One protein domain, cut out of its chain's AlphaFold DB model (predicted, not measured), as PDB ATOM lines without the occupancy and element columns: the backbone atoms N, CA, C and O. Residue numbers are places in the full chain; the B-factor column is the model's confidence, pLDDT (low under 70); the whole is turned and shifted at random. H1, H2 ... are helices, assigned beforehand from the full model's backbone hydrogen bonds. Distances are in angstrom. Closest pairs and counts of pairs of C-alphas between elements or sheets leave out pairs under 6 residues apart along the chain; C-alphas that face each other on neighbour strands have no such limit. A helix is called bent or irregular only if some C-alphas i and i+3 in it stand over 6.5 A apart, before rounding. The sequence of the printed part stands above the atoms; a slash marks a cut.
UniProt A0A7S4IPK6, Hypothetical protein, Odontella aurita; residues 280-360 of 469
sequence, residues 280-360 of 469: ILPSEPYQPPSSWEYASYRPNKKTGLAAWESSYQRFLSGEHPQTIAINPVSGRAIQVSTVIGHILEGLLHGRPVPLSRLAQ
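This is residues 280 to 360 of the 469 residues of the protein "Hypothetical protein" of Odontella aurita (UniProt A0A7S4IPK6). A small cluster of three helices is built on H3, the longest: H1 crosses H3 about at right angles, and H2 packs on both H1 and the first residues of H3, while the short H4 stays near H3 without clearly touching it. A long stretch with no named element, residues 280 to 306, arches round the outside of this cluster from near H4 past the last residues of H3 to the start of H1. The printed part has 81 residues with four named helices, in the order H1, H2, H3, H4, and no named strand; the class is all helix, though the helices hold 34 of the 81 residues, under half. The whole is compact, with a radius of gyration of the C-alphas of 12.6 A, and spans 35 by 29 by 19 A.

H3, residues 336 to 348, measures 19.3 A from first to last C-alpha; it begins with C-alpha 336 at (225.628, 288.694, 130.621) and ends with C-alpha 348 at (242.014, 282.635, 122.470). H1, residues 307 to 316, measures 15.4 A and begins with C-alpha 307 at (229.628, 286.736, 117.068). It is neither bent nor irregular, but only just: C-alphas 307 and 310 are 6.4 A apart. H2, residues 321 to 326, measures 8.7 A. H4, residues 355 to 359, measures 6.1 A and ends with C-alpha 359 at (236.294, 290.472, 137.435).

H3 and H1 touch and stand about perpendicular, at 90 degrees; their closest C-alphas, those of His 342 and Trp 308, are 4.3 A apart. H3 touches H2 with residues 336 to 340 alone, at a steep tilt of 52 degrees, opposite ways; the closest C-alphas, of Val 336 and Ala 325, are 5.3 A apart. H1 and H2 touch at a steep tilt of 54 degrees, opposite ways, with the C-alphas of Ser 311 and Ile 324 closest at 6.5 A. The helix packing is mostly crossed, with none of these three pairs at a shallow tilt. H3 and H4 are close but not clearly touching, the closest C-alphas being those of Ile 340 and Leu 358, 7.5 A apart. H4 is apart from H1, and only just apart from H2, the closest C-alphas being 8.3 A apart. In H2 and H4 every O i to N i+4 pair is within hydrogen-bond range; in H1 5 of 6 are, and in H3 6 of 9.

The two C-alphas farthest apart, those of Ile 280 and Lys 302, are 39.4 A apart, and the first and last printed C-alphas are 12.4 A apart. The printed part has no cut. The link from H1 to H2 is tight, with 4 residues; those from H2 to H3, with 9, and from H3 to H4, with 6, are short. The mean pLDDT of the printed part is 90.8, and no printed residue is under 70.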
ATOM      1  N   ILE A 280     244.613 287.132 141.840       92.19
ATOM      2  CA  ILE A 280     245.159 288.438 141.495       92.19
ATOM      3  C   ILE A 280     245.212 288.528 139.971       92.19
ATOM      4  O   ILE A 280     245.875 287.732 139.301       92.19
ATOM      5  N   LEU A 281     244.497 289.511 139.430       92.62
ATOM      6  CA  LEU A 281     244.456 289.808 138.003       92.62
ATOM      7  C   LEU A 281     245.246 291.089 137.709       92.62
ATOM      8  O   LEU A 281     245.254 292.001 138.541       92.62
ATOM      9  N   PRO A 282     245.891 291.190 136.535       91.75
ATOM     10  CA  PRO A 282     246.644 292.378 136.168       91.75
ATOM     11  C   PRO A 282     245.725 293.601 136.066       91.75
ATOM     12  O   PRO A 282     244.585 293.516 135.594       91.75
ATOM     13  N   SER A 283     246.231 294.754 136.511       89.00
ATOM     14  CA  SER A 283     245.544 296.038 136.346       89.00
ATOM     15  C   SER A 283     245.456 296.428 134.871       89.00
ATOM     16  O   SER A 283     244.407 296.881 134.422       89.00
ATOM     17  N   GLU A 284     246.534 296.193 134.120       91.69
ATOM     18  CA  GLU A 284     246.602 296.416 132.678       91.69
ATOM     19  C   GLU A 284     245.943 295.274 131.886       91.69
ATOM     20  O   GLU A 284     245.877 294.137 132.371       91.69
ATOM     21  N   PRO A 285     245.472 295.534 130.650       93.19
ATOM     22  CA  PRO A 285     244.943 294.492 129.779       93.19
ATOM     23  C   PRO A 285     245.958 293.365 129.564       93.19
ATOM     24  O   PRO A 285     247.073 293.594 129.095       93.19
ATOM     25  N   TYR A 286     245.561 292.129 129.866       94.94
ATOM     26  CA  TYR A 286     246.388 290.957 129.600       94.94
ATOM     27  C   TYR A 286     246.319 290.611 128.116       94.94
ATOM     28  O   TYR A 286     245.232 290.354 127.592       94.94
ATOM     29  N   GLN A 287     247.470 290.582 127.446       95.00
ATOM     30  CA  GLN A 287     247.588 290.130 126.066       95.00
ATOM     31  C   GLN A 287     248.366 288.810 126.011       95.00
ATOM     32  O   GLN A 287     249.532 288.782 126.410       95.00
ATOM     33  N   PRO A 288     247.760 287.730 125.495       94.00
ATOM     34  CA  PRO A 288     248.459 286.464 125.312       94.00
ATOM     35  C   PRO A 288     249.605 286.596 124.296       94.00
ATOM     36  O   PRO A 288     249.469 287.347 123.324       94.00
ATOM     37  N   PRO A 289     250.713 285.853 124.469       91.50
ATOM     38  CA  PRO A 289     251.873 285.935 123.577       91.50
ATOM     39  C   PRO A 289     251.565 285.461 122.149       91.50
ATOM     40  O   PRO A 289     252.156 285.949 121.188       91.50
ATOM     41  N   SER A 290     250.624 284.528 121.996       91.50
ATOM     42  CA  SER A 290     250.153 284.026 120.707       91.50
ATOM     43  C   SER A 290     248.669 283.659 120.773       91.50
ATOM     44  O   SER A 290     248.116 283.440 121.849       91.50
ATOM     45  N   SER A 291     248.024 283.572 119.606       93.69
ATOM     46  CA  SER A 291     246.710 282.930 119.488       93.69
ATOM     47  C   SER A 291     246.832 281.458 119.873       93.69
ATOM     48  O   SER A 291     247.835 280.816 119.559       93.69
ATOM     49  N   TRP A 292     245.795 280.919 120.501       95.50
ATOM     50  CA  TRP A 292     245.689 279.487 120.738       95.50
ATOM     51  C   TRP A 292     245.520 278.752 119.402       95.50
ATOM     52  O   TRP A 292     244.755 279.197 118.540       95.50
ATOM     53  N   GLU A 293     246.242 277.644 119.222       92.94
ATOM     54  CA  GLU A 293     246.359 276.920 117.945       92.94
ATOM     55  C   GLU A 293     245.001 276.460 117.394       92.94
ATOM     56  O   GLU A 293     244.745 276.550 116.193       92.94
ATOM     57  N   TYR A 294     244.093 276.049 118.283       92.00
ATOM     58  CA  TYR A 294     242.776 275.518 117.925       92.00
ATOM     59  C   TYR A 294     241.651 276.569 117.961       92.00
ATOM     60  O   TYR A 294     240.470 276.227 117.851       92.00
ATOM     61  N   ALA A 295     241.982 277.858 118.107       89.94
ATOM     62  CA  ALA A 295     240.990 278.930 118.122       89.94
ATOM     63  C   ALA A 295     240.319 279.085 116.744       89.94
ATOM     64  O   ALA A 295     240.951 279.443 115.748       89.94
ATOM     65  N   SER A 296     239.003 278.853 116.668       86.81
ATOM     66  CA  SER A 296     238.274 278.889 115.392       86.81
ATOM     67  C   SER A 296     237.591 280.240 115.159       86.81
ATOM     68  O   SER A 296     236.601 280.571 115.809       86.81
ATOM     69  N   TYR A 297     238.065 281.003 114.172       89.06
ATOM     70  CA  TYR A 297     237.429 282.264 113.788       89.06
ATOM     71  C   TYR A 297     236.301 282.028 112.770       89.06
ATOM     72  O   TYR A 297     236.541 281.652 111.621       89.06
ATOM     73  N   ARG A 298     235.046 282.237 113.193       87.06
ATOM     74  CA  ARG A 298     233.844 282.008 112.365       87.06
ATOM     75  C   ARG A 298     233.070 283.311 112.123       87.06
ATOM     76  O   ARG A 298     232.140 283.614 112.876       87.06
ATOM     77  N   PRO A 299     233.412 284.083 111.077       87.06
ATOM     78  CA  PRO A 299     232.745 285.346 110.787       87.06
ATOM     79  C   PRO A 299     231.327 285.132 110.245       87.06
ATOM     80  O   PRO A 299     231.056 284.229 109.445       87.06
ATOM     81  N   ASN A 300     230.402 286.000 110.649       81.94
ATOM     82  CA  ASN A 300     229.054 286.016 110.098       81.94
ATOM     83  C   ASN A 300     229.075 286.611 108.682       81.94
ATOM     84  O   ASN A 300     229.574 287.711 108.462       81.94
ATOM     85  N   LYS A 301     228.451 285.918 107.721       75.50
ATOM     86  CA  LYS A 301     228.378 286.343 106.311       75.50
ATOM     87  C   LYS A 301     227.786 287.744 106.105       75.50
ATOM     88  O   LYS A 301     228.054 288.346 105.071       75.50
ATOM     89  N   LYS A 302     226.942 288.231 107.022       70.62
ATOM     90  CA  LYS A 302     226.283 289.545 106.909       70.62
ATOM     91  C   LYS A 302     227.127 290.694 107.454       70.62
ATOM     92  O   LYS A 302     227.104 291.765 106.868       70.62
ATOM     93  N   THR A 303     227.810 290.484 108.576       74.69
ATOM     94  CA  THR A 303     228.540 291.546 109.288       74.69
ATOM     95  C   THR A 303     230.048 291.476 109.070       74.69
ATOM     96  O   THR A 303     230.738 292.438 109.371       74.69
ATOM     97  N   GLY A 304     230.577 290.352 108.575       79.94
ATOM     98  CA  GLY A 304     232.017 290.117 108.422       79.94
ATOM     99  C   GLY A 304     232.760 289.839 109.735       79.94
ATOM    100  O   GLY A 304     233.902 289.394 109.693       79.94
ATOM    101  N   LEU A 305     232.098 290.036 110.878       85.38
ATOM    102  CA  LEU A 305     232.647 289.857 112.224       85.38
ATOM    103  C   LEU A 305     232.160 288.545 112.843       85.38
ATOM    104  O   LEU A 305     231.043 288.086 112.559       85.38
ATOM    105  N   ALA A 306     232.978 287.946 113.706       87.00
ATOM    106  CA  ALA A 306     232.529 286.835 114.541       87.00
ATOM    107  C   ALA A 306     231.504 287.311 115.589       87.00
ATOM    108  O   ALA A 306     231.452 288.487 115.951       87.00
ATOM    109  N   ALA A 307     230.668 286.395 116.089       84.56
ATOM    110  CA  ALA A 307     229.628 286.736 117.068       84.56
ATOM    111  C   ALA A 307     230.207 287.345 118.360       84.56
ATOM    112  O   ALA A 307     229.621 288.275 118.916       84.56
ATOM    113  N   TRP A 308     231.371 286.854 118.793       91.31
ATOM    114  CA  TRP A 308     232.064 287.333 119.986       91.31
ATOM    115  C   TRP A 308     232.708 288.712 119.791       91.31
ATOM    116  O   TRP A 308     232.699 289.543 120.699       91.31
ATOM    117  N   GLU A 309     233.198 288.989 118.583       93.06
ATOM    118  CA  GLU A 309     234.051 290.143 118.291       93.06
ATOM    119  C   GLU A 309     233.328 291.472 118.503       93.06
ATOM    120  O   GLU A 309     233.891 292.407 119.066       93.06
ATOM    121  N   SER A 310     232.047 291.540 118.141       91.69
ATOM    122  CA  SER A 310     231.242 292.739 118.373       91.69
ATOM    123  C   SER A 310     231.063 293.050 119.865       91.69
ATOM    124  O   SER A 310     231.091 294.217 120.250       91.69
ATOM    125  N   SER A 311     230.899 292.027 120.711       94.12
ATOM    126  CA  SER A 311     230.786 292.224 122.166       94.12
ATOM    127  C   SER A 311     232.133 292.633 122.761       94.12
ATOM    128  O   SER A 311     232.207 293.564 123.559       94.12
ATOM    129  N   TYR A 312     233.206 291.982 122.312       95.12
ATOM    130  CA  TYR A 312     234.576 292.277 122.717       95.12
ATOM    131  C   TYR A 312     234.995 293.722 122.381       95.12
ATOM    132  O   TYR A 312     235.469 294.445 123.256       95.12
ATOM    133  N   GLN A 313     234.761 294.186 121.149       94.56
ATOM    134  CA  GLN A 313     235.117 295.547 120.718       94.56
ATOM    135  C   GLN A 313     234.379 296.626 121.522       94.56
ATOM    136  O   GLN A 313     234.975 297.634 121.908       94.56
ATOM    137  N   ARG A 314     233.094 296.409 121.818       94.06
ATOM    138  CA  ARG A 314     232.295 297.329 122.641       94.06
ATOM    139  C   ARG A 314     232.788 297.383 124.079       94.06
ATOM    140  O   ARG A 314     232.927 298.469 124.635       94.06
ATOM    141  N   PHE A 315     233.142 296.232 124.651       95.12
ATOM    142  CA  PHE A 315     233.742 296.188 125.981       95.12
ATOM    143  C   PHE A 315     235.058 296.972 126.029       95.12
ATOM    144  O   PHE A 315     235.228 297.811 126.912       95.12
ATOM    145  N   LEU A 316     235.954 296.778 125.053       93.44
ATOM    146  CA  LEU A 316     237.191 297.561 124.953       93.44
ATOM    147  C   LEU A 316     236.955 299.064 124.778       93.44
ATOM    148  O   LEU A 316     237.747 299.862 125.268       93.44
ATOM    149  N   SER A 317     235.859 299.448 124.125       93.38
ATOM    150  CA  SER A 317     235.466 300.852 123.948       93.38
ATOM    151  C   SER A 317     234.922 301.498 125.232       93.38
ATOM    152  O   SER A 317     234.548 302.666 125.217       93.38
ATOM    153  N   GLY A 318     234.867 300.754 126.342       91.00
ATOM    154  CA  GLY A 318     234.418 301.248 127.643       91.00
ATOM    155  C   GLY A 318     232.977 300.886 128.000       91.00
ATOM    156  O   GLY A 318     232.543 301.187 129.107       91.00
ATOM    157  N   GLU A 319     232.236 300.178 127.142       93.00
ATOM    158  CA  GLU A 319     230.857 299.782 127.461       93.00
ATOM    159  C   GLU A 319     230.797 298.675 128.521       93.00
ATOM    160  O   GLU A 319     231.667 297.798 128.577       93.00
ATOM    161  N   HIS A 320     229.758 298.696 129.362       92.44
ATOM    162  CA  HIS A 320     229.553 297.686 130.397       92.44
ATOM    163  C   HIS A 320     228.986 296.381 129.793       92.44
ATOM    164  O   HIS A 320     228.067 296.437 128.969       92.44
ATOM    165  N   PRO A 321     229.448 295.186 130.214       93.19
ATOM    166  CA  PRO A 321     228.913 293.900 129.756       93.19
ATOM    167  C   PRO A 321     227.393 293.752 129.880       93.19
ATOM    168  O   PRO A 321     226.763 293.135 129.026       93.19
ATOM    169  N   GLN A 322     226.790 294.359 130.904       93.25
ATOM    170  CA  GLN A 322     225.334 294.380 131.079       93.25
ATOM    171  C   GLN A 322     224.630 295.182 129.974       93.25
ATOM    172  O   GLN A 322     223.649 294.709 129.408       93.25
ATOM    173  N   THR A 323     225.166 296.344 129.591       93.06
ATOM    174  CA  THR A 323     224.653 297.144 128.466       93.06
ATOM    175  C   THR A 323     224.747 296.380 127.150       93.06
ATOM    176  O   THR A 323     223.796 296.357 126.368       93.06
ATOM    177  N   ILE A 324     225.879 295.711 126.916       94.19
ATOM    178  CA  ILE A 324     226.102 294.894 125.716       94.19
ATOM    179  C   ILE A 324     225.105 293.726 125.671       94.19
ATOM    180  O   ILE A 324     224.606 293.388 124.598       94.19
ATOM    181  N   ALA A 325     224.791 293.135 126.829       92.69
ATOM    182  CA  ALA A 325     223.826 292.048 126.956       92.69
ATOM    183  C   ALA A 325     222.387 292.499 126.654       92.69
ATOM    184  O   ALA A 325     221.663 291.791 125.952       92.69
ATOM    185  N   ILE A 326     221.997 293.686 127.134       91.38
ATOM    186  CA  ILE A 326     220.672 294.280 126.900       91.38
ATOM    187  C   ILE A 326     220.508 294.690 125.428       91.38
ATOM    188  O   ILE A 326     219.508 294.340 124.800       91.38
ATOM    189  N   ASN A 327     221.514 295.357 124.849       90.81
ATOM    190  CA  ASN A 327     221.466 295.905 123.490       90.81
ATOM    191  C   ASN A 327     222.569 295.342 122.581       90.81
ATOM    192  O   ASN A 327     223.449 296.095 122.161       90.81
ATOM    193  N   PRO A 328     222.577 294.045 122.242       87.44
ATOM    194  CA  PRO A 328     223.579 293.482 121.345       87.44
ATOM    195  C   PRO A 328     223.323 293.897 119.891       87.44
ATOM    196  O   PRO A 328     222.197 294.187 119.495       87.44
ATOM    197  N   VAL A 329     224.357 293.832 119.044       84.62
ATOM    198  CA  VAL A 329     224.262 294.192 117.610       84.62
ATOM    199  C   VAL A 329     223.280 293.301 116.834       84.62
ATOM    200  O   VAL A 329     222.763 293.690 115.792       84.62
ATOM    201  N   SER A 330     222.972 292.108 117.352       78.62
ATOM    202  CA  SER A 330     221.930 291.236 116.799       78.62
ATOM    203  C   SER A 330     220.505 291.786 116.973       78.62
ATOM    204  O   SER A 330     219.587 291.235 116.367       78.62
ATOM    205  N   GLY A 331     220.311 292.797 117.828       79.56
ATOM    206  CA  GLY A 331     219.011 293.340 118.238       79.56
ATOM    207  C   GLY A 331     218.269 292.492 119.278       79.56
ATOM    208  O   GLY A 331     217.249 292.918 119.807       79.56
ATOM    209  N   ARG A 332     218.764 291.290 119.604       84.31
ATOM    210  CA  ARG A 332     218.116 290.367 120.549       84.31
ATOM    211  C   ARG A 332     218.956 290.211 121.795       84.31
ATOM    212  O   ARG A 332     220.045 289.649 121.684       84.31
ATOM    213  N   ALA A 333     218.427 290.626 122.943       88.12
ATOM    214  CA  ALA A 333     219.130 290.529 124.216       88.12
ATOM    215  C   ALA A 333     219.701 289.125 124.465       88.12
ATOM    216  O   ALA A 333     219.077 288.094 124.180       88.12
ATOM    217  N   ILE A 334     220.921 289.116 124.990       91.25
ATOM    218  CA  ILE A 334     221.687 287.927 125.357       91.25
ATOM    219  C   ILE A 334     221.972 287.957 126.857       91.25
ATOM    220  O   ILE A 334     221.739 288.957 127.527       91.25
ATOM    221  N   GLN A 335     222.453 286.844 127.399       90.06
ATOM    222  CA  GLN A 335     222.829 286.780 128.807       90.06
ATOM    223  C   GLN A 335     224.176 287.472 129.038       90.06
ATOM    224  O   GLN A 335     225.059 287.438 128.178       90.06
ATOM    225  N   VAL A 336     224.364 288.050 130.225       91.31
ATOM    226  CA  VAL A 336     225.628 288.694 130.621       91.31
ATOM    227  C   VAL A 336     226.765 287.671 130.631       91.31
ATOM    228  O   VAL A 336     227.858 287.964 130.156       91.31
ATOM    229  N   SER A 337     226.489 286.434 131.055       89.25
ATOM    230  CA  SER A 337     227.428 285.306 130.962       89.25
ATOM    231  C   SER A 337     227.902 285.034 129.528       89.25
ATOM    232  O   SER A 337     229.072 284.729 129.315       89.25
ATOM    233  N   THR A 338     227.026 285.202 128.528       91.69
ATOM    234  CA  THR A 338     227.398 285.085 127.108       91.69
ATOM    235  C   THR A 338     228.347 286.206 126.692       91.69
ATOM    236  O   THR A 338     229.318 285.948 125.986       91.69
ATOM    237  N   VAL A 339     228.108 287.440 127.152       93.69
ATOM    238  CA  VAL A 339     229.009 288.576 126.890       93.69
ATOM    239  C   VAL A 339     230.378 288.350 127.526       93.69
ATOM    240  O   VAL A 339     231.389 288.570 126.868       93.69
ATOM    241  N   ILE A 340     230.427 287.861 128.767       93.06
ATOM    242  CA  ILE A 340     231.681 287.504 129.448       93.06
ATOM    243  C   ILE A 340     232.446 286.448 128.639       93.06
ATOM    244  O   ILE A 340     233.627 286.639 128.359       93.06
ATOM    245  N   GLY A 341     231.764 285.393 128.183       93.31
ATOM    246  CA  GLY A 341     232.356 284.384 127.303       93.31
ATOM    247  C   GLY A 341     232.899 284.980 126.000       93.31
ATOM    248  O   GLY A 341     234.021 284.681 125.613       93.31
ATOM    249  N   HIS A 342     232.159 285.890 125.359       94.81
ATOM    250  CA  HIS A 342     232.633 286.594 124.162       94.81
ATOM    251  C   HIS A 342     233.883 287.449 124.414       94.81
ATOM    252  O   HIS A 342     234.736 287.557 123.536       94.81
ATOM    253  N   ILE A 343     233.983 288.084 125.584       96.12
ATOM    254  CA  ILE A 343     235.150 288.888 125.962       96.12
ATOM    255  C   ILE A 343     236.363 287.973 126.176       96.12
ATOM    256  O   ILE A 343     237.437 288.264 125.652       96.12
ATOM    257  N   LEU A 344     236.188 286.855 126.888       95.62
ATOM    258  CA  LEU A 344     237.253 285.881 127.156       95.62
ATOM    259  C   LEU A 344     237.696 285.113 125.900       95.62
ATOM    260  O   LEU A 344     238.871 284.776 125.789       95.62
ATOM    261  N   GLU A 345     236.817 284.926 124.911       95.38
ATOM    262  CA  GLU A 345     237.174 284.395 123.581       95.38
ATOM    263  C   GLU A 345     238.248 285.255 122.886       95.38
ATOM    264  O   GLU A 345     239.061 284.744 122.115       95.38
ATOM    265  N   GLY A 346     238.319 286.556 123.203       94.44
ATOM    266  CA  GLY A 346     239.379 287.445 122.725       94.44
ATOM    267  C   GLY A 346     240.785 286.952 123.094       94.44
ATOM    268  O   GLY A 346     241.696 287.048 122.267       94.44
ATOM    269  N   LEU A 347     240.949 286.344 124.277       95.81
ATOM    270  CA  LEU A 347     242.219 285.750 124.704       95.81
ATOM    271  C   LEU A 347     242.650 284.613 123.774       95.81
ATOM    272  O   LEU A 347     243.811 284.530 123.386       95.81
ATOM    273  N   LEU A 348     241.709 283.765 123.352       95.69
ATOM    274  CA  LEU A 348     242.014 282.635 122.470       95.69
ATOM    275  C   LEU A 348     242.579 283.093 121.122       95.69
ATOM    276  O   LEU A 348     243.353 282.373 120.503       95.69
ATOM    277  N   HIS A 349     242.237 284.309 120.698       94.38
ATOM    278  CA  HIS A 349     242.722 284.934 119.471       94.38
ATOM    279  C   HIS A 349     243.911 285.891 119.688       94.38
ATOM    280  O   HIS A 349     244.207 286.706 118.810       94.38
ATOM    281  N   GLY A 350     244.581 285.831 120.845       93.06
ATOM    282  CA  GLY A 350     245.755 286.655 121.157       93.06
ATOM    283  C   GLY A 350     245.449 288.147 121.327       93.06
ATOM    284  O   GLY A 350     246.317 288.995 121.110       93.06
ATOM    285  N   ARG A 351     244.199 288.498 121.653       94.88
ATOM    286  CA  ARG A 351     243.757 289.886 121.824       94.88
ATOM    287  C   ARG A 351     243.841 290.322 123.301       94.88
ATOM    288  O   ARG A 351     243.654 289.483 124.180       94.88
ATOM    289  N   PRO A 352     244.106 291.613 123.586       95.69
ATOM    290  CA  PRO A 352     244.216 292.114 124.955       95.69
ATOM    291  C   PRO A 352     242.861 292.165 125.678       95.69
ATOM    292  O   PRO A 352     241.919 292.782 125.188       95.69
ATOM    293  N   VAL A 353     242.764 291.595 126.882       96.38
ATOM    294  CA  VAL A 353     241.544 291.635 127.706       96.38
ATOM    295  C   VAL A 353     241.813 292.306 129.062       96.38
ATOM    296  O   VAL A 353     242.669 291.841 129.816       96.38
ATOM    297  N   PRO A 354     241.059 293.361 129.428       95.00
ATOM    298  CA  PRO A 354     241.064 293.947 130.773       95.00
ATOM    299  C   PRO A 354     240.432 293.006 131.823       95.00
ATOM    300  O   PRO A 354     239.255 293.135 132.168       95.00
ATOM    301  N   LEU A 355     241.203 292.032 132.326       94.56
ATOM    302  CA  LEU A 355     240.705 290.987 133.235       94.56
ATOM    303  C   LEU A 355     240.210 291.550 134.577       94.56
ATOM    304  O   LEU A 355     239.155 291.137 135.053       94.56
ATOM    305  N   SER A 356     240.917 292.524 135.155       92.50
ATOM    306  CA  SER A 356     240.533 293.186 136.414       92.50
ATOM    307  C   SER A 356     239.159 293.858 136.336       92.50
ATOM    308  O   SER A 356     238.347 293.728 137.250       92.50
ATOM    309  N   ARG A 357     238.857 294.524 135.215       92.31
ATOM    310  CA  ARG A 357     237.547 295.135 134.956       92.31
ATOM    311  C   ARG A 357     236.455 294.083 134.773       92.31
ATOM    312  O   ARG A 357     235.349 294.259 135.269       92.31
ATOM    313  N   LEU A 358     236.753 292.987 134.075       92.06
ATOM    314  CA  LEU A 358     235.795 291.895 133.889       92.06
ATOM    315  C   LEU A 358     235.459 291.193 135.219       92.06
ATOM    316  O   LEU A 358     234.303 290.825 135.449       92.06
ATOM    317  N   ALA A 359     236.442 291.085 136.118       90.81
ATOM    318  CA  ALA A 359     236.294 290.472 137.435       90.81
ATOM    319  C   ALA A 359     235.346 291.219 138.387       90.81
ATOM    320  O   ALA A 359     234.818 290.622 139.321       90.81
ATOM    321  N   GLN A 360     235.067 292.501 138.125       87.62
ATOM    322  CA  GLN A 360     234.074 293.280 138.879       87.62
ATOM    323  C   GLN A 360     232.637 292.780 138.652       87.62
ATOM    324  O   GLN A 360     231.746 293.068 139.447       87.62
TER     325      GLN A 360